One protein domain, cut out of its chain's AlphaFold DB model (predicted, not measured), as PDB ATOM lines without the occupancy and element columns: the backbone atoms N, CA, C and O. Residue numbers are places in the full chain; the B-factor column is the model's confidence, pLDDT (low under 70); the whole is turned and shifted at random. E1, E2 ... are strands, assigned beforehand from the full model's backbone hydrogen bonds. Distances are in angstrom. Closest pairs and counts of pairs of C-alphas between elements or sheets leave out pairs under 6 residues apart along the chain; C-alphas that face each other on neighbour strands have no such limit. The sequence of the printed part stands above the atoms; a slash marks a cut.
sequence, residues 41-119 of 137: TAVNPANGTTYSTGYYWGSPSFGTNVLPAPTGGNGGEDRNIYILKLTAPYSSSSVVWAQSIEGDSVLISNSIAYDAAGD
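Overview. This is residues 41 to 119 of the 137 residues of an uncharacterized protein of Flexibacter flexilis DSM 6793 (UniProt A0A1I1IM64). A twisted sheet of four strands, a wall in the order E1, E2, E3, E4, makes the body, and a fifth, bent strand, E5, runs past its E1 and E2 side. A long loop, residues 57 to 79, joins E2 to E3 and reaches Asn 74 at one end of the long axis. The printed part has 79 residues, with no named helix and five named strands, E1 to E5; the class is all strand, with 36 residues, under half, in named elements. The sheet is antiparallel, a meander, each strand the antiparallel neighbour of the one before. The whole is only just compact, close to loose, with a radius of gyration of the C-alphas of 13.6 A, and elongated, spanning 45 by 24 by 15 A.

Along the chain. Start in the sheet with E3, residues 80 to 87, 23.2 A long. Next come E2, residues 49 to 56, 22.0 A, and E4, residues 95 to 101, 17.5 A. Find E1, residues 41 to 44, beginning at C-alpha 41 (220.504, 313.928, 198.033). E5, residues 106 to 114, 24.3 A, ends at C-alpha 114 (222.964, 313.759, 207.780) and bends by 51 degrees at residue 110.

Arrangement. Hairpin E2 and E3 stands at 160 degrees; look for N 52 and O 84, 2.8 A. In hairpin E3 and E4, N 83 and O 99 are 2.8 A apart. In hairpin E1 and E2, N 42 and O 51 are 2.8 A apart. E1 and E4 are edge strands, apart from each other. E5 pairs with no named strand; its closest C-alphas to E2 are Ser 109 and Gly 54, 5.3 A.

Size, cuts and confidence. The C-alphas farthest apart, of Ala 46 and Asn 74, are 45.4 A apart. The printed part has no cut. The link E2 to E3 is long, with residues 61 to 62 paired antiparallel with residues 65 to 66. Residues 72 to 77, 104 and 106 have pLDDT under 70.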
ATOM      1  N   THR A  41     220.638 315.297 197.539       93.88
ATOM      2  CA  THR A  41     220.504 313.928 198.033       93.88
ATOM      3  C   THR A  41     221.705 313.584 198.907       93.88
ATOM      4  O   THR A  41     222.839 313.894 198.549       93.88
ATOM      5  N   ALA A  42     221.460 312.898 200.018       94.81
ATOM      6  CA  ALA A  42     222.475 312.279 200.858       94.81
ATOM      7  C   ALA A  42     222.165 310.785 201.036       94.81
ATOM      8  O   ALA A  42     221.001 310.385 201.081       94.81
ATOM      9  N   VAL A  43     223.206 309.951 201.118       93.31
ATOM     10  CA  VAL A  43     223.081 308.484 201.140       93.31
ATOM     11  C   VAL A  43     223.868 307.904 202.309       93.31
ATOM     12  O   VAL A  43     225.022 308.276 202.536       93.31
ATOM     13  N   ASN A  44     223.263 306.959 203.025       91.25
ATOM     14  CA  ASN A  44     223.951 306.073 203.953       91.25
ATOM     15  C   ASN A  44     224.406 304.799 203.229       91.25
ATOM     16  O   ASN A  44     223.568 303.959 202.896       91.25
ATOM     17  N   PRO A  45     225.721 304.619 202.992       88.75
ATOM     18  CA  PRO A  45     226.223 303.467 202.250       88.75
ATOM     19  C   PRO A  45     226.109 302.148 203.027       88.75
ATOM     20  O   PRO A  45     226.134 301.091 202.406       88.75
ATOM     21  N   ALA A  46     225.974 302.181 204.357       89.50
ATOM     22  CA  ALA A  46     225.917 300.970 205.175       89.50
ATOM     23  C   ALA A  46     224.566 300.246 205.075       89.50
ATOM     24  O   ALA A  46     224.512 299.029 205.224       89.50
ATOM     25  N   ASN A  47     223.475 300.981 204.840       87.69
ATOM     26  CA  ASN A  47     222.120 300.417 204.818       87.69
ATOM     27  C   ASN A  47     221.251 300.880 203.634       87.69
ATOM     28  O   ASN A  47     220.120 300.422 203.501       87.69
ATOM     29  N   GLY A  48     221.746 301.779 202.778       88.69
ATOM     30  CA  GLY A  48     220.978 302.304 201.649       88.69
ATOM     31  C   GLY A  48     219.813 303.207 202.064       88.69
ATOM     32  O   GLY A  48     218.843 303.327 201.323       88.69
ATOM     33  N   THR A  49     219.858 303.826 203.245       91.88
ATOM     34  CA  THR A  49     218.936 304.923 203.573       91.88
ATOM     35  C   THR A  49     219.337 306.151 202.767       91.88
ATOM     36  O   THR A  49     220.518 306.500 202.727       91.88
ATOM     37  N   THR A  50     218.374 306.836 202.161       92.50
ATOM     38  CA  THR A  50     218.623 308.100 201.463       92.50
ATOM     39  C   THR A  50     217.735 309.202 201.991       92.50
ATOM     40  O   THR A  50     216.610 308.975 202.439       92.50
ATOM     41  N   TYR A  51     218.269 310.410 201.922       93.81
ATOM     42  CA  TYR A  51     217.557 311.635 202.206       93.81
ATOM     43  C   TYR A  51     217.601 312.499 200.957       93.81
ATOM     44  O   TYR A  51     218.676 312.698 200.395       93.81
ATOM     45  N   SER A  52     216.458 313.009 200.518       93.31
ATOM     46  CA  SER A  52     216.372 313.952 199.406       93.31
ATOM     47  C   SER A  52     215.682 315.228 199.856       93.31
ATOM     48  O   SER A  52     214.775 315.194 200.685       93.31
ATOM     49  N   THR A  53     216.122 316.350 199.300       94.25
ATOM     50  CA  THR A  53     215.533 317.665 199.531       94.25
ATOM     51  C   THR A  53     215.310 318.390 198.216       94.25
ATOM     52  O   THR A  53     216.040 318.215 197.232       94.25
ATOM     53  N   GLY A  54     214.326 319.267 198.209       92.19
ATOM     54  CA  GLY A  54     213.961 320.065 197.057       92.19
ATOM     55  C   GLY A  54     212.891 321.065 197.426       92.19
ATOM     56  O   GLY A  54     212.584 321.254 198.600       92.19
ATOM     57  N   TYR A  55     212.324 321.712 196.421       89.50
ATOM     58  CA  TYR A  55     211.171 322.582 196.604       89.50
ATOM     59  C   TYR A  55     210.013 322.109 195.740       89.50
ATOM     60  O   TYR A  55     210.211 321.445 194.720       89.50
ATOM     61  N   TYR A  56     208.801 322.436 196.165       88.62
ATOM     62  CA  TYR A  56     207.581 321.989 195.514       88.62
ATOM     63  C   TYR A  56     206.514 323.078 195.533       88.62
ATOM     64  O   TYR A  56     206.475 323.902 196.447       88.62
ATOM     65  N   TRP A  57     205.638 323.052 194.531       84.56
ATOM     66  CA  TRP A  57     204.376 323.789 194.516       84.56
ATOM     67  C   TRP A  57     203.198 322.810 194.491       84.56
ATOM     68  O   TRP A  57     203.334 321.684 194.019       84.56
ATOM     69  N   GLY A  58     202.041 323.214 195.019       85.81
ATOM     70  CA  GLY A  58     200.899 322.306 195.206       85.81
ATOM     71  C   GLY A  58     201.141 321.251 196.295       85.81
ATOM     72  O   GLY A  58     201.990 321.447 197.155       85.81
ATOM     73  N   SER A  59     200.390 320.147 196.268       88.00
ATOM     74  CA  SER A  59     200.391 319.124 197.333       88.00
ATOM     75  C   SER A  59     201.022 317.806 196.867       88.00
ATOM     76  O   SER A  59     200.279 316.906 196.476       88.00
ATOM     77  N   PRO A  60     202.361 317.668 196.867       88.69
ATOM     78  CA  PRO A  60     203.023 316.486 196.343       88.69
ATOM     79  C   PRO A  60     202.819 315.260 197.239       88.69
ATOM     80  O   PRO A  60     202.894 315.341 198.469       88.69
ATOM     81  N   SER A  61     202.642 314.105 196.605       88.56
ATOM     82  CA  SER A  61     202.533 312.800 197.246       88.56
ATOM     83  C   SER A  61     203.810 311.966 197.118       88.56
ATOM     84  O   SER A  61     204.328 311.710 196.029       88.56
ATOM     85  N   PHE A  62     204.284 311.469 198.259       86.44
ATOM     86  CA  PHE A  62     205.373 310.508 198.391       86.44
ATOM     87  C   PHE A  62     204.822 309.204 198.987       86.44
ATOM     88  O   PHE A  62     204.912 308.939 200.191       86.44
ATOM     89  N   GLY A  63     204.200 308.388 198.134       84.69
ATOM     90  CA  GLY A  63     203.487 307.183 198.561       84.69
ATOM     91  C   GLY A  63     202.195 307.547 199.292       84.69
ATOM     92  O   GLY A  63     201.267 308.068 198.684       84.69
ATOM     93  N   THR A  64     202.125 307.275 200.596       86.44
ATOM     94  CA  THR A  64     201.007 307.697 201.462       86.44
ATOM     95  C   THR A  64     201.262 309.033 202.166       86.44
ATOM     96  O   THR A  64     200.362 309.558 202.818       86.44
ATOM     97  N   ASN A  65     202.473 309.591 202.053       89.44
ATOM     98  CA  ASN A  65     202.838 310.863 202.671       89.44
ATOM     99  C   ASN A  65     202.520 312.003 201.704       89.44
ATOM    100  O   ASN A  65     203.281 312.254 200.771       89.44
ATOM    101  N   VAL A  66     201.401 312.688 201.922       90.94
ATOM    102  CA  VAL A  66     201.012 313.866 201.137       90.94
ATOM    103  C   VAL A  66     201.440 315.117 201.891       90.94
ATOM    104  O   VAL A  66     201.050 315.301 203.045       90.94
ATOM    105  N   LEU A  67     202.247 315.968 201.259       91.38
ATOM    106  CA  LEU A  67     202.634 317.253 201.841       91.38
ATOM    107  C   LEU A  67     201.573 318.321 201.542       91.38
ATOM    108  O   LEU A  67     200.959 318.289 200.472       91.38
ATOM    109  N   PRO A  68     201.350 319.278 202.458       88.94
ATOM    110  CA  PRO A  68     200.387 320.347 202.241       88.94
ATOM    111  C   PRO A  68     200.866 321.301 201.148       88.94
ATOM    112  O   PRO A  68     202.070 321.554 201.010       88.94
ATOM    113  N   ALA A  69     199.909 321.866 200.410       86.25
ATOM    114  CA  ALA A  69     200.184 322.967 199.502       86.25
ATOM    115  C   ALA A  69     200.772 324.164 200.264       86.25
ATOM    116  O   ALA A  69     200.303 324.461 201.366       86.25
ATOM    117  N   PRO A  70     201.761 324.871 199.692       83.94
ATOM    118  CA  PRO A  70     202.251 326.117 200.265       83.94
ATOM    119  C   PRO A  70     201.121 327.141 200.442       83.94
ATOM    120  O   PRO A  70     200.280 327.307 199.556       83.94
ATOM    121  N   THR A  71     201.112 327.829 201.582       77.06
ATOM    122  CA  THR A  71     200.155 328.891 201.912       77.06
ATOM    123  C   THR A  71     200.926 330.168 202.240       77.06
ATOM    124  O   THR A  71     201.637 330.184 203.240       77.06
ATOM    125  N   GLY A  72     200.810 331.237 201.445       65.50
ATOM    126  CA  GLY A  72     201.451 332.511 201.822       65.50
ATOM    127  C   GLY A  72     201.548 333.615 200.764       65.50
ATOM    128  O   GLY A  72     201.936 334.735 201.089       65.50
ATOM    129  N   GLY A  73     201.187 333.348 199.516       57.41
ATOM    130  CA  GLY A  73     201.528 334.181 198.372       57.41
ATOM    131  C   GLY A  73     200.319 334.772 197.683       57.41
ATOM    132  O   GLY A  73     199.382 334.085 197.279       57.41
ATOM    133  N   ASN A  74     200.396 336.077 197.448       53.47
ATOM    134  CA  ASN A  74     199.422 336.842 196.674       53.47
ATOM    135  C   ASN A  74     199.547 336.597 195.151       53.47
ATOM    136  O   ASN A  74     199.549 337.560 194.386       53.47
ATOM    137  N   GLY A  75     199.695 335.349 194.681       53.09
ATOM    138  CA  GLY A  75     199.865 335.124 193.234       53.09
ATOM    139  C   GLY A  75     200.227 333.733 192.705       53.09
ATOM    140  O   GLY A  75     200.432 333.622 191.503       53.09
ATOM    141  N   GLY A  76     200.290 332.676 193.524       56.06
ATOM    142  CA  GLY A  76     200.417 331.297 193.015       56.06
ATOM    143  C   GLY A  76     201.837 330.770 192.746       56.06
ATOM    144  O   GLY A  76     201.968 329.700 192.161       56.06
ATOM    145  N   GLU A  77     202.891 331.463 193.191       67.31
ATOM    146  CA  GLU A  77     204.294 331.010 193.048       67.31
ATOM    147  C   GLU A  77     204.926 330.472 194.343       67.31
ATOM    148  O   GLU A  77     206.147 330.257 194.411       67.31
ATOM    149  N   ASP A  78     204.113 330.261 195.379       79.44
ATOM    150  CA  ASP A  78     204.605 329.777 196.662       79.44
ATOM    151  C   ASP A  78     205.196 328.387 196.537       79.44
ATOM    152  O   ASP A  78     204.662 327.489 195.877       79.44
ATOM    153  N   ARG A  79     206.321 328.219 197.220       84.38
ATOM    154  CA  ARG A  79     207.077 326.983 197.242       84.38
ATOM    155  C   ARG A  79     207.510 326.692 198.660       84.38
ATOM    156  O   ARG A  79     208.124 327.541 199.302       84.38
ATOM    157  N   ASN A  80     207.251 325.468 199.095       88.50
ATOM    158  CA  ASN A  80     207.793 324.922 200.329       88.50
ATOM    159  C   ASN A  80     208.961 323.994 200.007       88.50
ATOM    160  O   ASN A  80     209.129 323.545 198.869       88.50
ATOM    161  N   ILE A  81     209.771 323.695 201.018       91.06
ATOM    162  CA  ILE A  81     210.847 322.710 200.901       91.06
ATOM    163  C   ILE A  81     210.327 321.363 201.370       91.06
ATOM    164  O   ILE A  81     209.691 321.292 202.415       91.06
ATOM    165  N   TYR A  82     210.616 320.296 200.630       92.38
ATOM    166  CA  TYR A  82     210.376 318.941 201.118       92.38
ATOM    167  C   TYR A  82     211.671 318.326 201.641       92.38
ATOM    168  O   TYR A  82     212.751 318.580 201.110       92.38
ATOM    169  N   ILE A  83     211.534 317.452 202.631       94.69
ATOM    170  CA  ILE A  83     212.554 316.490 203.039       94.69
ATOM    171  C   ILE A  83     211.932 315.106 202.919       94.69
ATOM    172  O   ILE A  83     210.867 314.845 203.474       94.69
ATOM    173  N   LEU A  84     212.593 314.220 202.188       93.38
ATOM    174  CA  LEU A  84     212.130 312.870 201.909       93.38
ATOM    175  C   LEU A  84     213.152 311.866 202.432       93.38
ATOM    176  O   LEU A  84     214.311 311.916 202.018       93.38
ATOM    177  N   LYS A  85     212.722 310.928 203.280       93.81
ATOM    178  CA  LYS A  85     213.531 309.775 203.688       93.81
ATOM    179  C   LYS A  85     213.054 308.511 202.988       93.81
ATOM    180  O   LYS A  85     211.884 308.135 203.097       93.81
ATOM    181  N   LEU A  86     213.986 307.818 202.341       91.50
ATOM    182  CA  LEU A  86     213.756 306.535 201.683       91.50
ATOM    183  C   LEU A  86     214.666 305.448 202.263       91.50
ATOM    184  O   LEU A  86     215.759 305.732 202.752       91.50
ATOM    185  N   THR A  87     214.241 304.193 202.146       90.44
ATOM    186  CA  THR A  87     215.071 303.019 202.448       90.44
ATOM    187  C   THR A  87     215.050 302.006 201.306       90.44
ATOM    188  O   THR A  87     214.021 301.798 200.657       90.44
ATOM    189  N   ALA A  88     216.175 301.328 201.070       84.12
ATOM    190  CA  ALA A  88     216.233 300.167 200.184       84.12
ATOM    191  C   ALA A  88     215.147 299.127 200.570       84.12
ATOM    192  O   ALA A  88     214.846 298.990 201.760       84.12
ATOM    193  N   PRO A  89     214.530 298.412 199.605       81.81
ATOM    194  CA  PRO A  89     214.947 298.236 198.205       81.81
ATOM    195  C   PRO A  89     214.449 299.289 197.188       81.81
ATOM    196  O   PRO A  89     214.483 299.016 195.999       81.81
ATOM    197  N   TYR A  90     214.035 300.489 197.615       79.44
ATOM    198  CA  TYR A  90     213.475 301.552 196.759       79.44
ATOM    199  C   TYR A  90     212.303 301.057 195.892       79.44
ATOM    200  O   TYR A  90     212.455 300.723 194.725       79.44
ATOM    201  N   SER A  91     211.114 301.018 196.494       78.62
ATOM    202  CA  SER A  91     209.798 300.740 195.898       78.62
ATOM    203  C   SER A  91     208.779 301.787 196.382       78.62
ATOM    204  O   SER A  91     209.129 302.684 197.149       78.62
ATOM    205  N   SER A  92     207.506 301.692 195.998       71.56
ATOM    206  CA  SER A  92     206.462 302.591 196.523       71.56
ATOM    207  C   SER A  92     206.312 302.537 198.054       71.56
ATOM    208  O   SER A  92     205.881 303.519 198.655       71.56
ATOM    209  N   SER A  93     206.720 301.437 198.700       77.94
ATOM    210  CA  SER A  93     206.750 301.286 200.163       77.94
ATOM    211  C   SER A  93     208.074 301.707 200.810       77.94
ATOM    212  O   SER A  93     208.235 301.591 202.021       77.94
ATOM    213  N   SER A  94     209.032 302.208 200.027       88.06
ATOM    214  CA  SER A  94     210.332 302.649 200.539       88.06
ATOM    215  C   SER A  94     210.323 304.036 201.149       88.06
ATOM    216  O   SER A  94     211.327 304.420 201.747       88.06
ATOM    217  N   VAL A  95     209.229 304.785 201.002       90.19
ATOM    218  CA  VAL A  95     209.070 306.066 201.686       90.19
ATOM    219  C   VAL A  95     208.878 305.800 203.172       90.19
ATOM    220  O   VAL A  95     207.857 305.260 203.586       90.19
ATOM    221  N   VAL A  96     209.870 306.195 203.971       92.94
ATOM    222  CA  VAL A  96     209.800 306.104 205.434       92.94
ATOM    223  C   VAL A  96     208.979 307.272 205.969       92.94
ATOM    224  O   VAL A  96     208.086 307.078 206.787       92.94
ATOM    225  N   TRP A  97     209.274 308.480 205.487       93.94
ATOM    226  CA  TRP A  97     208.509 309.689 205.767       93.94
ATOM    227  C   TRP A  97     208.831 310.777 204.742       93.94
ATOM    228  O   TRP A  97     209.896 310.771 204.116       93.94
ATOM    229  N   ALA A  98     207.922 311.739 204.620       92.88
ATOM    230  CA  ALA A  98     208.166 313.015 203.966       92.88
ATOM    231  C   ALA A  98     207.714 314.149 204.894       92.88
ATOM    232  O   ALA A  98     206.711 314.017 205.594       92.88
ATOM    233  N   GLN A  99     208.457 315.250 204.912       93.31
ATOM    234  CA  GLN A  99     208.160 316.430 205.721       93.31
ATOM    235  C   GLN A  99     208.267 317.699 204.885       93.31
ATOM    236  O   GLN A  99     209.053 317.758 203.939       93.31
ATOM    237  N   SER A 100     207.487 318.710 205.258       90.94
ATOM    238  CA  SER A 100     207.548 320.038 204.660       90.94
ATOM    239  C   SER A 100     208.210 321.029 205.609       90.94
ATOM    240  O   SER A 100     207.953 321.012 206.812       90.94
ATOM    241  N   ILE A 101     209.052 321.902 205.061       89.06
ATOM    242  CA  ILE A 101     209.468 323.135 205.717       89.06
ATOM    243  C   ILE A 101     208.738 324.286 205.029       89.06
ATOM    244  O   ILE A 101     209.029 324.632 203.879       89.06
ATOM    245  N   GLU A 102     207.825 324.889 205.779       85.88
ATOM    246  CA  GLU A 102     206.930 325.949 205.322       85.88
ATOM    247  C   GLU A 102     207.536 327.352 205.537       85.88
ATOM    248  O   GLU A 102     208.559 327.529 206.226       85.88
ATOM    249  N   GLY A 103     206.927 328.363 204.912       73.62
ATOM    250  CA  GLY A 103     207.220 329.776 205.160       73.62
ATOM    251  C   GLY A 103     206.623 330.727 204.118       73.62
ATOM    252  O   GLY A 103     206.405 330.355 202.972       73.62
ATOM    253  N   ASP A 104     206.438 331.987 204.515       66.50
ATOM    254  CA  ASP A 104     205.706 333.022 203.757       66.50
ATOM    255  C   ASP A 104     206.463 333.613 202.542       66.50
ATOM    256  O   ASP A 104     206.251 334.767 202.165       66.50
ATOM    257  N   SER A 105     207.439 332.905 201.966       71.44
ATOM    258  CA  SER A 105     208.296 333.454 200.903       71.44
ATOM    259  C   SER A 105     208.787 332.390 199.931       71.44
ATOM    260  O   SER A 105     208.745 331.213 200.257       71.44
ATOM    261  N   VAL A 106     209.370 332.789 198.795       68.19
ATOM    262  CA  VAL A 106     210.023 331.844 197.876       68.19
ATOM    263  C   VAL A 106     211.179 331.128 198.588       68.19
ATOM    264  O   VAL A 106     212.198 331.741 198.919       68.19
ATOM    265  N   LEU A 107     211.012 329.822 198.820       73.06
ATOM    266  CA  LEU A 107     212.017 328.954 199.428       73.06
ATOM    267  C   LEU A 107     212.704 328.096 198.361       73.06
ATOM    268  O   LEU A 107     212.049 327.452 197.541       73.06
ATOM    269  N   ILE A 108     214.038 328.041 198.409       82.56
ATOM    270  CA  ILE A 108     214.839 327.098 197.619       82.56
ATOM    271  C   ILE A 108     215.744 326.326 198.573       82.56
ATOM    272  O   ILE A 108     216.489 326.923 199.351       82.56
ATOM    273  N   SER A 109     215.685 324.999 198.514       88.12
ATOM    274  CA  SER A 109     216.645 324.133 199.198       88.12
ATOM    275  C   SER A 109     217.998 324.175 198.477       88.12
ATOM    276  O   SER A 109     218.045 324.069 197.255       88.12
ATOM    277  N   ASN A 110     219.095 324.315 199.224       86.94
ATOM    278  CA  ASN A 110     220.453 324.348 198.663       86.94
ATOM    279  C   ASN A 110     221.205 323.027 198.857       86.94
ATOM    280  O   ASN A 110     221.986 322.631 197.997       86.94
ATOM    281  N   SER A 111     221.048 322.384 200.016       92.19
ATOM    282  CA  SER A 111     221.837 321.204 200.376       92.19
ATOM    283  C   SER A 111     221.187 320.418 201.507       92.19
ATOM    284  O   SER A 111     220.466 320.989 202.332       92.19
ATOM    285  N   ILE A 112     221.494 319.122 201.552       95.31
ATOM    286  CA  ILE A 112     221.121 318.194 202.614       95.31
ATOM    287  C   ILE A 112     222.339 317.381 203.047       95.31
ATOM    288  O   ILE A 112     223.114 316.908 202.215       95.31
ATOM    289  N   ALA A 113     222.478 317.194 204.352       95.38
ATOM    290  CA  ALA A 113     223.434 316.289 204.968       95.38
ATOM    291  C   ALA A 113     222.755 315.536 206.116       95.38
ATOM    292  O   ALA A 113     221.685 315.927 206.581       95.38
ATOM    293  N   TYR A 114     223.382 314.461 206.574       94.12
ATOM    294  CA  TYR A 114     222.964 313.759 207.780       94.12
ATOM    295  C   TYR A 114     224.197 313.336 208.579       94.12
ATOM    296  O   TYR A 114     225.293 313.249 208.017       94.12
ATOM    297  N   ASP A 115     224.033 313.091 209.874       92.12
ATOM    298  CA  ASP A 115     225.113 312.619 210.742       92.12
ATOM    299  C   ASP A 115     224.997 311.126 211.098       92.12
ATOM    300  O   ASP A 115     224.082 310.416 210.681       92.12
ATOM    301  N   ALA A 116     225.960 310.625 211.876       89.25
ATOM    302  CA  ALA A 116     225.985 309.226 212.295       89.25
ATOM    303  C   ALA A 116     224.829 308.838 213.240       89.25
ATOM    304  O   ALA A 116     224.517 307.651 213.337       89.25
ATOM    305  N   ALA A 117     224.196 309.805 213.916       89.50
ATOM    306  CA  ALA A 117     222.996 309.577 214.721       89.50
ATOM    307  C   ALA A 117     221.730 309.482 213.847       89.50
ATOM    308  O   ALA A 117     220.719 308.921 214.273       89.50
ATOM    309  N   GLY A 118     221.811 309.943 212.596       85.31
ATOM    310  CA  GLY A 118     220.709 309.957 211.646       85.31
ATOM    311  C   GLY A 118     219.937 311.273 211.638       85.31
ATOM    312  O   GLY A 118     218.881 311.320 211.000       85.31
ATOM    313  N   ASP A 119     220.453 312.315 212.296       90.12
ATOM    314  CA  ASP A 119     219.875 313.652 212.236       90.12
ATOM    315  C   ASP A 119     220.131 314.262 210.859       90.12
ATOM    316  O   ASP A 119     221.179 314.043 210.248       90.12
TER     317      ASP A 119